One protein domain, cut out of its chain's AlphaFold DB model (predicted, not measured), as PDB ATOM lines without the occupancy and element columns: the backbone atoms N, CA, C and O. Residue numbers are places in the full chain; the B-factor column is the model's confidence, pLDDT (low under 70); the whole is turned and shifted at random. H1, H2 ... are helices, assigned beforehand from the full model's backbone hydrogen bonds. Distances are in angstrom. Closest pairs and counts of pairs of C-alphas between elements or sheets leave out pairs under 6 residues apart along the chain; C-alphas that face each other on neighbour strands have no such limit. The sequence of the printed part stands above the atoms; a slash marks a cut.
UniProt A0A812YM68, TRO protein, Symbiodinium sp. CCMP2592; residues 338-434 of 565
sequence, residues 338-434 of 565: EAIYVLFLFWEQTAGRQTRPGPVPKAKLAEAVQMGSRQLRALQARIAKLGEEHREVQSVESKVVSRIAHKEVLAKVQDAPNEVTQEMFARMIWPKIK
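This is residues 338 to 434 of the 565 residues of the protein "TRO protein" of Symbiodinium sp. CCMP2592 (UniProt A0A812YM68). One long helix, H2, runs along one side of the domain, and four shorter helices pack together beside its first part; H1, H3 and H4 meet H2 itself, while H5 packs on H4, away from H2. The far end of H2 sticks out with the loop after it, residues 384 to 390 standing free, and the chain then folds back to H3. The printed part has 97 residues with five named helices, H1 to H5 in chain order, and no named strand; its class is all helix. It is compact, with a radius of gyration of the C-alphas of 14.1 A, yet elongated, spanning 43 by 26 by 26 A.

H2, residues 362 to 385, is 34.4 A long, from C-alpha 362 at (53.039, 32.516, 147.025) to C-alpha 385 at (65.908, 56.201, 168.469). H1 is residues 338 to 351, 19.9 A. H3 is residues 396 to 404, 12.5 A, and H4 is residues 407 to 415, 12.3 A. H5, residues 422 to 429, 10.9 A, ends at (45.786, 44.372, 152.766).

H2 is the hub. Its residues 362 to 370 touch H4, closest at the C-alphas of Ala 366 and Val 413, 6.1 A, at a shallow tilt of 9 degrees, opposite ways. Its residues 364 to 368 touch H1 at a steep tilt of 50 degrees, with C-alphas 365 and 350 closest at 5.6 A. H4 and H5 form a helical hairpin, closest at C-alphas 409 and 428, 5.9 A. H2 and H5 are apart. In all five helices every O i to N i+4 pair is within hydrogen-bond range.

The farthest C-alphas, of Glu 389 and Asn 418, are 44.2 A apart. The printed part has no cut, and no link is long. Residue 355 and residues 387 to 394 have pLDDT under 70.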
ATOM      1  N   GLU A 338      49.027  57.654 146.456       87.06
ATOM      2  CA  GLU A 338      50.295  57.323 147.111       87.06
ATOM      3  C   GLU A 338      50.243  55.929 147.736       87.06
ATOM      4  O   GLU A 338      51.185  55.149 147.592       87.06
ATOM      5  N   ALA A 339      49.129  55.585 148.392       88.75
ATOM      6  CA  ALA A 339      48.945  54.263 148.976       88.75
ATOM      7  C   ALA A 339      48.978  53.165 147.906       88.75
ATOM      8  O   ALA A 339      49.615  52.125 148.089       88.75
ATOM      9  N   ILE A 340      48.312  53.416 146.779       91.31
ATOM     10  CA  ILE A 340      48.266  52.494 145.643       91.31
ATOM     11  C   ILE A 340      49.645  52.367 145.002       91.31
ATOM     12  O   ILE A 340      50.072  51.254 144.710       91.31
ATOM     13  N   TYR A 341      50.363  53.474 144.827       89.44
ATOM     14  CA  TYR A 341      51.701  53.465 144.247       89.44
ATOM     15  C   TYR A 341      52.700  52.682 145.107       89.44
ATOM     16  O   TYR A 341      53.438  51.847 144.593       89.44
ATOM     17  N   VAL A 342      52.684  52.868 146.431       88.88
ATOM     18  CA  VAL A 342      53.507  52.061 147.351       88.88
ATOM     19  C   VAL A 342      53.169  50.581 147.236       88.88
ATOM     20  O   VAL A 342      54.063  49.734 147.244       88.88
ATOM     21  N   LEU A 343      51.880  50.267 147.115       91.00
ATOM     22  CA  LEU A 343      51.450  48.893 146.955       91.00
ATOM     23  C   LEU A 343      51.914  48.289 145.621       91.00
ATOM     24  O   LEU A 343      52.359  47.143 145.592       91.00
ATOM     25  N   PHE A 344      51.850  49.070 144.544       91.81
ATOM     26  CA  PHE A 344      52.370  48.710 143.230       91.81
ATOM     27  C   PHE A 344      53.880  48.445 143.276       91.81
ATOM     28  O   PHE A 344      54.313  47.393 142.818       91.81
ATOM     29  N   LEU A 345      54.673  49.333 143.886       88.19
ATOM     30  CA  LEU A 345      56.124  49.145 144.014       88.19
ATOM     31  C   LEU A 345      56.463  47.857 144.764       88.19
ATOM     32  O   LEU A 345      57.359  47.113 144.370       88.19
ATOM     33  N   PHE A 346      55.723  47.576 145.838       89.62
ATOM     34  CA  PHE A 346      55.880  46.328 146.568       89.62
ATOM     35  C   PHE A 346      55.567  45.127 145.667       89.62
ATOM     36  O   PHE A 346      56.347  44.179 145.608       89.62
ATOM     37  N   TRP A 347      54.452  45.182 144.935       91.31
ATOM     38  CA  TRP A 347      54.048  44.129 144.008       91.31
ATOM     39  C   TRP A 347      55.090  43.872 142.912       91.31
ATOM     40  O   TRP A 347      55.503  42.726 142.731       91.31
ATOM     41  N   GLU A 348      55.549  44.915 142.222       88.38
ATOM     42  CA  GLU A 348      56.539  44.843 141.137       88.38
ATOM     43  C   GLU A 348      57.851  44.218 141.621       88.38
ATOM     44  O   GLU A 348      58.401  43.321 140.983       88.38
ATOM     45  N   GLN A 349      58.288  44.565 142.832       86.38
ATOM     46  CA  GLN A 349      59.450  43.932 143.441       86.38
ATOM     47  C   GLN A 349      59.238  42.428 143.703       86.38
ATOM     48  O   GLN A 349      60.169  41.637 143.536       86.38
ATOM     49  N   THR A 350      58.031  42.012 144.106       86.19
ATOM     50  CA  THR A 350      57.721  40.598 144.402       86.19
ATOM     51  C   THR A 350      57.567  39.732 143.154       86.19
ATOM     52  O   THR A 350      58.000  38.577 143.145       86.19
ATOM     53  N   ALA A 351      56.973  40.285 142.096       84.56
ATOM     54  CA  ALA A 351      56.759  39.589 140.831       84.56
ATOM     55  C   ALA A 351      58.078  39.358 140.071       84.56
ATOM     56  O   ALA A 351      58.144  38.538 139.152       84.56
ATOM     57  N   GLY A 352      59.148  40.051 140.477       78.44
ATOM     58  CA  GLY A 352      60.254  40.363 139.584       78.44
ATOM     59  C   GLY A 352      59.805  41.446 138.609       78.44
ATOM     60  O   GLY A 352      58.615  41.723 138.498       78.44
ATOM     61  N   ARG A 353      60.746  42.057 137.886       72.75
ATOM     62  CA  ARG A 353      60.491  43.141 136.920       72.75
ATOM     63  C   ARG A 353      59.705  42.687 135.674       72.75
ATOM     64  O   ARG A 353      60.064  43.045 134.559       72.75
ATOM     65  N   GLN A 354      58.677  41.866 135.855       70.75
ATOM     66  CA  GLN A 354      57.722  41.490 134.836       70.75
ATOM     67  C   GLN A 354      56.957  42.734 134.413       70.75
ATOM     68  O   GLN A 354      56.530  43.546 135.232       70.75
ATOM     69  N   THR A 355      56.815  42.875 133.110       65.31
ATOM     70  CA  THR A 355      56.201  44.024 132.451       65.31
ATOM     71  C   THR A 355      54.688  43.892 132.354       65.31
ATOM     72  O   THR A 355      53.993  44.890 132.188       65.31
ATOM     73  N   ARG A 356      54.167  42.685 132.593       76.06
ATOM     74  CA  ARG A 356      52.738  42.409 132.690       76.06
ATOM     75  C   ARG A 356      52.327  42.010 134.106       76.06
ATOM     76  O   ARG A 356      53.047  41.262 134.772       76.06
ATOM     77  N   PRO A 357      51.138  42.439 134.561       78.06
ATOM     78  CA  PRO A 357      50.532  41.936 135.784       78.06
ATOM     79  C   PRO A 357      50.221  40.436 135.658       78.06
ATOM     80  O   PRO A 357      49.192  40.044 135.110       78.06
ATOM     81  N   GLY A 358      51.121  39.599 136.170       86.50
ATOM     82  CA  GLY A 358      50.937  38.154 136.305       86.50
ATOM     83  C   GLY A 358      50.694  37.727 137.757       86.50
ATOM     84  O   GLY A 358      50.969  38.499 138.683       86.50
ATOM     85  N   PRO A 359      50.174  36.509 137.989       91.06
ATOM     86  CA  PRO A 359      50.151  35.930 139.321       91.06
ATOM     87  C   PRO A 359      51.573  35.741 139.861       91.06
ATOM     88  O   PRO A 359      52.483  35.311 139.153       91.06
ATOM     89  N   VAL A 360      51.762  36.037 141.145       92.12
ATOM     90  CA  VAL A 360      53.044  35.867 141.833       92.12
ATOM     91  C   VAL A 360      53.020  34.559 142.618       92.12
ATOM     92  O   VAL A 360      52.069  34.326 143.374       92.12
ATOM     93  N   PRO A 361      54.064  33.715 142.512       93.81
ATOM     94  CA  PRO A 361      54.189  32.544 143.361       93.81
ATOM     95  C   PRO A 361      54.143  32.939 144.836       93.81
ATOM     96  O   PRO A 361      54.932  33.766 145.304       93.81
ATOM     97  N   LYS A 362      53.258  32.295 145.592       93.81
ATOM     98  CA  LYS A 362      53.039  32.516 147.025       93.81
ATOM     99  C   LYS A 362      54.332  32.571 147.834       93.81
ATOM    100  O   LYS A 362      54.467  33.419 148.708       93.81
ATOM    101  N   ALA A 363      55.286  31.685 147.538       91.75
ATOM    102  CA  ALA A 363      56.574  31.640 148.226       91.75
ATOM    103  C   ALA A 363      57.361  32.955 148.076       91.75
ATOM    104  O   ALA A 363      57.846  33.487 149.074       91.75
ATOM    105  N   LYS A 364      57.409  33.521 146.860       92.81
ATOM    106  CA  LYS A 364      58.077  34.804 146.585       92.81
ATOM    107  C   LYS A 364      57.369  35.961 147.280       92.81
ATOM    108  O   LYS A 364      58.017  36.810 147.889       92.81
ATOM    109  N   LEU A 365      56.035  35.971 147.239       91.12
ATOM    110  CA  LEU A 365      55.250  36.996 147.922       91.12
ATOM    111  C   LEU A 365      55.462  36.936 149.443       91.12
ATOM    112  O   LEU A 365      55.699  37.961 150.075       91.12
ATOM    113  N   ALA A 366      55.439  35.739 150.033       90.31
ATOM    114  CA  ALA A 366      55.685  35.543 151.458       90.31
ATOM    115  C   ALA A 366      57.086  36.020 151.868       90.31
ATOM    116  O   ALA A 366      57.224  36.714 152.877       90.31
ATOM    117  N   GLU A 367      58.110  35.688 151.082       91.19
ATOM    118  CA  GLU A 367      59.484  36.141 151.307       91.19
ATOM    119  C   GLU A 367      59.579  37.669 151.278       91.19
ATOM    120  O   GLU A 367      60.086  38.279 152.224       91.19
ATOM    121  N   ALA A 368      59.019  38.307 150.253       88.25
ATOM    122  CA  ALA A 368      59.031  39.756 150.124       88.25
ATOM    123  C   ALA A 368      58.275  40.462 151.263       88.25
ATOM    124  O   ALA A 368      58.774  41.451 151.805       88.25
ATOM    125  N   VAL A 369      57.119  39.943 151.697       87.94
ATOM    126  CA  VAL A 369      56.368  40.523 152.831       87.94
ATOM    127  C   VAL A 369      57.161  40.366 154.126       87.94
ATOM    128  O   VAL A 369      57.228  41.296 154.935       87.94
ATOM    129  N   GLN A 370      57.837  39.231 154.322       88.31
ATOM    130  CA  GLN A 370      58.722  39.040 155.470       88.31
ATOM    131  C   GLN A 370      59.926  39.987 155.437       88.31
ATOM    132  O   GLN A 370      60.262  40.564 156.477       88.31
ATOM    133  N   MET A 371      60.562  40.173 154.279       84.50
ATOM    134  CA  MET A 371      61.680  41.104 154.112       84.50
ATOM    135  C   MET A 371      61.248  42.550 154.367       84.50
ATOM    136  O   MET A 371      61.848  43.216 155.215       84.50
ATOM    137  N   GLY A 372      60.164  43.004 153.733       79.00
ATOM    138  CA  GLY A 372      59.601  44.339 153.949       79.00
ATOM    139  C   GLY A 372      59.217  44.573 155.412       79.00
ATOM    140  O   GLY A 372      59.545  45.608 155.990       79.00
ATOM    141  N   SER A 373      58.638  43.566 156.077       80.38
ATOM    142  CA  SER A 373      58.328  43.617 157.512       80.38
ATOM    143  C   SER A 373      59.572  43.770 158.393       80.38
ATOM    144  O   SER A 373      59.532  44.481 159.403       80.38
ATOM    145  N   ARG A 374      60.689  43.115 158.051       82.81
ATOM    146  CA  ARG A 374      61.962  43.266 158.782       82.81
ATOM    147  C   ARG A 374      62.553  44.659 158.577       82.81
ATOM    148  O   ARG A 374      62.956  45.287 159.555       82.81
ATOM    149  N   GLN A 375      62.566  45.150 157.338       76.62
ATOM    150  CA  GLN A 375      63.090  46.474 156.992       76.62
ATOM    151  C   GLN A 375      62.285  47.593 157.655       76.62
ATOM    152  O   GLN A 375      62.871  48.481 158.275       76.62
ATOM    153  N   LEU A 376      60.954  47.514 157.616       74.06
ATOM    154  CA  LEU A 376      60.097  48.492 158.278       74.06
ATOM    155  C   LEU A 376      60.327  48.504 159.791       74.06
ATOM    156  O   LEU A 376      60.470  49.575 160.373       74.06
ATOM    157  N   ARG A 377      60.413  47.335 160.438       79.44
ATOM    158  CA  ARG A 377      60.707  47.264 161.878       79.44
ATOM    159  C   ARG A 377      62.066  47.874 162.216       79.44
ATOM    160  O   ARG A 377      62.182  48.580 163.216       79.44
ATOM    161  N   ALA A 378      63.080  47.649 161.380       79.12
ATOM    162  CA  ALA A 378      64.388  48.279 161.542       79.12
ATOM    163  C   ALA A 378      64.310  49.809 161.388       79.12
ATOM    164  O   ALA A 378      64.911  50.536 162.181       79.12
ATOM    165  N   LEU A 379      63.539  50.307 160.418       70.81
ATOM    166  CA  LEU A 379      63.308  51.739 160.221       70.81
ATOM    167  C   LEU A 379      62.555  52.359 161.403       70.81
ATOM    168  O   LEU A 379      63.003  53.365 161.943       70.81
ATOM    169  N   GLN A 380      61.461  51.742 161.849       76.19
ATOM    170  CA  GLN A 380      60.695  52.186 163.013       76.19
ATOM    171  C   GLN A 380      61.571  52.231 164.270       76.19
ATOM    172  O   GLN A 380      61.500  53.195 165.026       76.19
ATOM    173  N   ALA A 381      62.462  51.253 164.462       80.94
ATOM    174  CA  ALA A 381      63.431  51.270 165.555       80.94
ATOM    175  C   ALA A 381      64.455  52.415 165.423       80.94
ATOM    176  O   ALA A 381      64.857  52.991 166.432       80.94
ATOM    177  N   ARG A 382      64.878  52.769 164.200       78.62
ATOM    178  CA  ARG A 382      65.751  53.930 163.950       78.62
ATOM    179  C   ARG A 382      65.028  55.251 164.211       78.62
ATOM    180  O   ARG A 382      65.601  56.104 164.874       78.62
ATOM    181  N   ILE A 383      63.785  55.398 163.753       73.06
ATOM    182  CA  ILE A 383      62.951  56.584 164.007       73.06
ATOM    183  C   ILE A 383      62.701  56.735 165.510       73.06
ATOM    184  O   ILE A 383      62.909  57.812 166.054       73.06
ATOM    185  N   ALA A 384      62.356  55.649 166.206       77.38
ATOM    186  CA  ALA A 384      62.163  55.663 167.655       77.38
ATOM    187  C   ALA A 384      63.430  56.091 168.417       77.38
ATOM    188  O   ALA A 384      63.332  56.765 169.438       77.38
ATOM    189  N   LYS A 385      64.623  55.741 167.913       81.94
ATOM    190  CA  LYS A 385      65.908  56.201 168.469       81.94
ATOM    191  C   LYS A 385      66.198  57.681 168.203       81.94
ATOM    192  O   LYS A 385      66.967  58.265 168.956       81.94
ATOM    193  N   LEU A 386      65.623  58.268 167.151       75.19
ATOM    194  CA  LEU A 386      65.829  59.672 166.779       75.19
ATOM    195  C   LEU A 386      64.936  60.655 167.564       75.19
ATOM    196  O   LEU A 386      65.097  61.858 167.403       75.19
ATOM    197  N   GLY A 387      64.077  60.164 168.465       67.31
ATOM    198  CA  GLY A 387      63.351  60.986 169.440       67.31
ATOM    199  C   GLY A 387      61.939  61.410 169.017       67.31
ATOM    200  O   GLY A 387      61.571  61.386 167.845       67.31
ATOM    201  N   GLU A 388      61.126  61.771 170.018       57.44
ATOM    202  CA  GLU A 388      59.679  62.053 169.927       57.44
ATOM    203  C   GLU A 388      59.303  63.300 169.105       57.44
ATOM    204  O   GLU A 388      58.127  63.489 168.806       57.44
ATOM    205  N   GLU A 389      60.263  64.120 168.670       57.22
ATOM    206  CA  GLU A 389      59.988  65.388 167.973       57.22
ATOM    207  C   GLU A 389      59.472  65.221 166.527       57.22
ATOM    208  O   GLU A 389      59.017  66.181 165.912       57.22
ATOM    209  N   HIS A 390      59.460  63.997 165.983       55.66
ATOM    210  CA  HIS A 390      58.928  63.694 164.642       55.66
ATOM    211  C   HIS A 390      57.674  62.804 164.643       55.66
ATOM    212  O   HIS A 390      57.334  62.198 163.625       55.66
ATOM    213  N   ARG A 391      56.969  62.702 165.776       57.22
ATOM    214  CA  ARG A 391      55.870  61.737 165.955       57.22
ATOM    215  C   ARG A 391      54.599  62.035 165.143       57.22
ATOM    216  O   ARG A 391      53.750  61.156 165.047       57.22
ATOM    217  N   GLU A 392      54.446  63.229 164.569       53.44
ATOM    218  CA  GLU A 392      53.108  63.730 164.218       53.44
ATOM    219  C   GLU A 392      52.590  63.494 162.799       53.44
ATOM    220  O   GLU A 392      51.407  63.711 162.569       53.44
ATOM    221  N   VAL A 393      53.366  62.963 161.852       56.19
ATOM    222  CA  VAL A 393      52.781  62.578 160.554       56.19
ATOM    223  C   VAL A 393      53.362  61.252 160.102       56.19
ATOM    224  O   VAL A 393      54.389  61.196 159.426       56.19
ATOM    225  N   GLN A 394      52.696  60.153 160.471       68.31
ATOM    226  CA  GLN A 394      52.884  58.915 159.725       68.31
ATOM    227  C   GLN A 394      52.382  59.172 158.309       68.31
ATOM    228  O   GLN A 394      51.179  59.301 158.081       68.31
ATOM    229  N   SER A 395      53.324  59.295 157.378       82.25
ATOM    230  CA  SER A 395      53.015  59.438 155.964       82.25
ATOM    231  C   SER A 395      52.173  58.245 155.492       82.25
ATOM    232  O   SER A 395      52.225  57.159 156.087       82.25
ATOM    233  N   VAL A 396      51.370  58.436 154.447       81.25
ATOM    234  CA  VAL A 396      50.495  57.381 153.907       81.25
ATOM    235  C   VAL A 396      51.303  56.128 153.563       81.25
ATOM    236  O   VAL A 396      50.888  55.009 153.867       81.25
ATOM    237  N   GLU A 397      52.506  56.315 153.031       79.31
ATOM    238  CA  GLU A 397      53.446  55.250 152.706       79.31
ATOM    239  C   GLU A 397      53.808  54.428 153.947       79.31
ATOM    240  O   GLU A 397      53.739  53.201 153.921       79.31
ATOM    241  N   SER A 398      54.112  55.087 155.070       80.62
ATOM    242  CA  SER A 398      54.423  54.409 156.335       80.62
ATOM    243  C   SER A 398      53.255  53.549 156.827       80.62
ATOM    244  O   SER A 398      53.466  52.421 157.287       80.62
ATOM    245  N   LYS A 399      52.015  54.034 156.679       85.50
ATOM    246  CA  LYS A 399      50.808  53.277 157.043       85.50
ATOM    247  C   LYS A 399      50.614  52.049 156.152       85.50
ATOM    248  O   LYS A 399      50.372  50.960 156.675       85.50
ATOM    249  N   VAL A 400      50.766  52.190 154.831       85.31
ATOM    250  CA  VAL A 400      50.634  51.064 153.887       85.31
ATOM    251  C   VAL A 400      51.696  50.008 154.157       85.31
ATOM    252  O   VAL A 400      51.365  48.832 154.301       85.31
ATOM    253  N   VAL A 401      52.959  50.411 154.313       84.38
ATOM    254  CA  VAL A 401      54.045  49.463 154.599       84.38
ATOM    255  C   VAL A 401      53.825  48.786 155.957       84.38
ATOM    256  O   VAL A 401      54.015  47.575 156.071       84.38
ATOM    257  N   SER A 402      53.347  49.516 156.972       85.88
ATOM    258  CA  SER A 402      52.964  48.937 158.272       85.88
ATOM    259  C   SER A 402      51.849  47.904 158.147       85.88
ATOM    260  O   SER A 402      51.915  46.857 158.794       85.88
ATOM    261  N   ARG A 403      50.861  48.155 157.281       88.94
ATOM    262  CA  ARG A 403      49.779  47.206 157.012       88.94
ATOM    263  C   ARG A 403      50.282  45.962 156.285       88.94
ATOM    264  O   ARG A 403      49.952  44.862 156.718       88.94
ATOM    265  N   ILE A 404      51.113  46.110 155.252       87.81
ATOM    266  CA  ILE A 404      51.742  44.981 154.537       87.81
ATOM    267  C   ILE A 404      52.557  44.121 155.512       87.81
ATOM    268  O   ILE A 404      52.460  42.898 155.505       87.81
ATOM    269  N   ALA A 405      53.319  44.762 156.399       86.94
ATOM    270  CA  ALA A 405      54.159  44.099 157.392       86.94
ATOM    271  C   ALA A 405      53.382  43.423 158.536       86.94
ATOM    272  O   ALA A 405      54.002  42.758 159.381       86.94
ATOM    273  N   HIS A 406      52.063  43.618 158.603       89.69
ATOM    274  CA  HIS A 406      51.225  43.130 159.686       89.69
ATOM    275  C   HIS A 406      51.131  41.598 159.674       89.69
ATOM    276  O   HIS A 406      51.023  40.963 158.623       89.69
ATOM    277  N   LYS A 407      51.124  40.982 160.866       90.25
ATOM    278  CA  LYS A 407      51.081  39.513 161.021       90.25
ATOM    279  C   LYS A 407      49.857  38.880 160.355       90.25
ATOM    280  O   LYS A 407      49.945  37.772 159.848       90.25
ATOM    281  N   GLU A 408      48.739  39.601 160.339       92.62
ATOM    282  CA  GLU A 408      47.504  39.177 159.671       92.62
ATOM    283  C   GLU A 408      47.686  39.041 158.151       92.62
ATOM    284  O   GLU A 408      47.233  38.061 157.570       92.62
ATOM    285  N   VAL A 409      48.369  39.994 157.502       91.69
ATOM    286  CA  VAL A 409      48.625  39.938 156.054       91.69
ATOM    287  C   VAL A 409      49.567  38.780 155.738       91.69
ATOM    288  O   VAL A 409      49.307  38.019 154.814       91.69
ATOM    289  N   LEU A 410      50.604  38.579 156.558       90.56
ATOM    290  CA  LEU A 410      51.496  37.423 156.443       90.56
ATOM    291  C   LEU A 410      50.749  36.087 156.546       90.56
ATOM    292  O   LEU A 410      50.993  35.208 155.725       90.56
ATOM    293  N   ALA A 411      49.834  35.944 157.510       93.38
ATOM    294  CA  ALA A 411      49.014  34.741 157.644       93.38
ATOM    295  C   ALA A 411      48.146  34.520 156.395       93.38
ATOM    296  O   ALA A 411      48.169  33.442 155.815       93.38
ATOM    297  N   LYS A 412      47.488  35.568 155.881       94.88
ATOM    298  CA  LYS A 412      46.697  35.467 154.641       94.88
ATOM    299  C   LYS A 412      47.531  35.080 153.425       94.88
ATOM    300  O   LYS A 412      47.065  34.303 152.602       94.88
ATOM    301  N   VAL A 413      48.757  35.592 153.308       93.06
ATOM    302  CA  VAL A 413      49.684  35.180 152.242       93.06
ATOM    303  C   VAL A 413      50.090  33.714 152.420       93.06
ATOM    304  O   VAL A 413      50.194  32.994 151.434       93.06
ATOM    305  N   GLN A 414      50.272  33.237 153.655       92.50
ATOM    306  CA  GLN A 414      50.549  31.826 153.955       92.50
ATOM    307  C   GLN A 414      49.349  30.902 153.734       92.50
ATOM    308  O   GLN A 414      49.561  29.726 153.451       92.50
ATOM    309  N   ASP A 415      48.126  31.415 153.789       95.50
ATOM    310  CA  ASP A 415      46.898  30.652 153.532       95.50
ATOM    311  C   ASP A 415      46.432  30.760 152.070       95.50
ATOM    312  O   ASP A 415      45.554  30.020 151.630       95.50
ATOM    313  N   ALA A 416      47.039  31.659 151.291       94.88
ATOM    314  CA  ALA A 416      46.705  31.871 149.890       94.88
ATOM    315  C   ALA A 416      46.981  30.622 149.022       94.88
ATOM    316  O   ALA A 416      47.829  29.791 149.379       94.88
ATOM    317  N   PRO A 417      46.321  30.499 147.853       94.12
ATOM    318  CA  PRO A 417      46.720  29.543 146.820       94.12
ATOM    319  C   PRO A 417      48.176  29.749 146.376       94.12
ATOM    320  O   PRO A 417      48.807  30.758 146.689       94.12
ATOM    321  N   ASN A 418      48.715  28.776 145.636       93.31
ATOM    322  CA  ASN A 418      50.106  28.793 145.163       93.31
ATOM    323  C   ASN A 418      50.452  30.029 144.324       93.31
ATOM    324  O   ASN A 418      51.612  30.435 144.286       93.31
ATOM    325  N   GLU A 419      49.448  30.632 143.700       93.94
ATOM    326  CA  GLU A 419      49.547  31.829 142.884       93.94
ATOM    327  C   GLU A 419      48.630  32.911 143.447       93.94
ATOM    328  O   GLU A 419      47.448  32.675 143.691       93.94
ATOM    329  N   VAL A 420      49.179  34.102 143.664       94.06
ATOM    330  CA  VAL A 420      48.436  35.252 144.184       94.06
ATOM    331  C   VAL A 420      48.304  36.275 143.070       94.06
ATOM    332  O   VAL A 420      49.296  36.605 142.430       94.06
ATOM    333  N   THR A 421      47.096  36.786 142.832       95.19
ATOM    334  CA  THR A 421      46.850  37.880 141.878       95.19
ATOM    335  C   THR A 421      46.916  39.247 142.566       95.19
ATOM    336  O   THR A 421      46.845  39.348 143.793       95.19
ATOM    337  N   GLN A 422      47.004  40.321 141.778       93.62
ATOM    338  CA  GLN A 422      46.996  41.699 142.289       93.62
ATOM    339  C   GLN A 422      45.746  42.011 143.114       93.62
ATOM    340  O   GLN A 422      45.835  42.600 144.189       93.62
ATOM    341  N   GLU A 423      44.587  41.569 142.629       95.25
ATOM    342  CA  GLU A 423      43.306  41.744 143.311       95.25
ATOM    343  C   GLU A 423      43.297  41.020 144.659       95.25
ATOM    344  O   GLU A 423      42.909  41.595 145.678       95.25
ATOM    345  N   MET A 424      43.771  39.770 144.687       95.50
ATOM    346  CA  MET A 424      43.880  38.999 145.923       95.50
ATOM    347  C   MET A 424      44.796  39.698 146.922       95.50
ATOM    348  O   MET A 424      44.431  39.845 148.087       95.50
ATOM    349  N   PHE A 425      45.950  40.181 146.468       94.25
ATOM    350  CA  PHE A 425      46.900  40.878 147.323       94.25
ATOM    351  C   PHE A 425      46.340  42.190 147.884       94.25
ATOM    352  O   PHE A 425      46.406  42.421 149.094       94.25
ATOM    353  N   ALA A 426      45.687  43.004 147.050       94.06
ATOM    354  CA  ALA A 426      45.003  44.214 147.499       94.06
ATOM    355  C   ALA A 426      43.905  43.900 148.537       94.06
ATOM    356  O   ALA A 426      43.807  44.593 149.550       94.06
ATOM    357  N   ARG A 427      43.137  42.812 148.362       95.06
ATOM    358  CA  ARG A 427      42.146  42.351 149.358       95.06
ATOM    359  C   ARG A 427      42.771  41.823 150.647       95.06
ATOM    360  O   ARG A 427      42.166  41.947 151.709       95.06
ATOM    361  N   MET A 428      43.969  41.242 150.610       94.44
ATOM    362  CA  MET A 428      44.651  40.813 151.840       94.44
ATOM    363  C   MET A 428      44.977  42.015 152.733       94.44
ATOM    364  O   MET A 428      44.807  41.940 153.956       94.44
ATOM    365  N   ILE A 429      45.390  43.120 152.108       91.69
ATOM    366  CA  ILE A 429      45.786  44.372 152.766       91.69
ATOM    367  C   ILE A 429      44.566  45.178 153.197       91.69
ATOM    368  O   ILE A 429      44.502  45.598 154.359       91.69
ATOM    369  N   TRP A 430      43.580  45.310 152.308       92.50
ATOM    370  CA  TRP A 430      42.312  46.002 152.537       92.50
ATOM    371  C   TRP A 430      41.122  45.040 152.373       92.50
ATOM    372  O   TRP A 430      40.448  45.053 151.347       92.50
ATOM    373  N   PRO A 431      40.792  44.223 153.392       89.88
ATOM    374  CA  PRO A 431      39.745  43.197 153.279       89.88
ATOM    375  C   PRO A 431      38.348  43.749 153.005       89.88
ATOM    376  O   PRO A 431      37.507  43.051 152.452       89.88
ATOM    377  N   LYS A 432      38.106  45.000 153.408       89.81
ATOM    378  CA  LYS A 432      36.829  45.705 153.251       89.81
ATOM    379  C   LYS A 432      36.818  46.684 152.068       89.81
ATOM    380  O   LYS A 432      35.945  47.544 152.008       89.81
ATOM    381  N   ILE A 433      37.792  46.604 151.158       91.38
ATOM    382  CA  ILE A 433      37.813  47.460 149.967       91.38
ATOM    383  C   ILE A 433      36.570  47.208 149.110       91.38
ATOM    384  O   ILE A 433      36.235  46.062 148.796       91.38
ATOM    385  N   LYS A 434      35.860  48.277 148.741       92.19
ATOM    386  CA  LYS A 434      34.665  48.164 147.898       92.19
ATOM    387  C   LYS A 434      35.071  47.770 146.480       92.19
ATOM    388  O   LYS A 434      36.161  48.096 146.014       92.19
TER     389      LYS A 434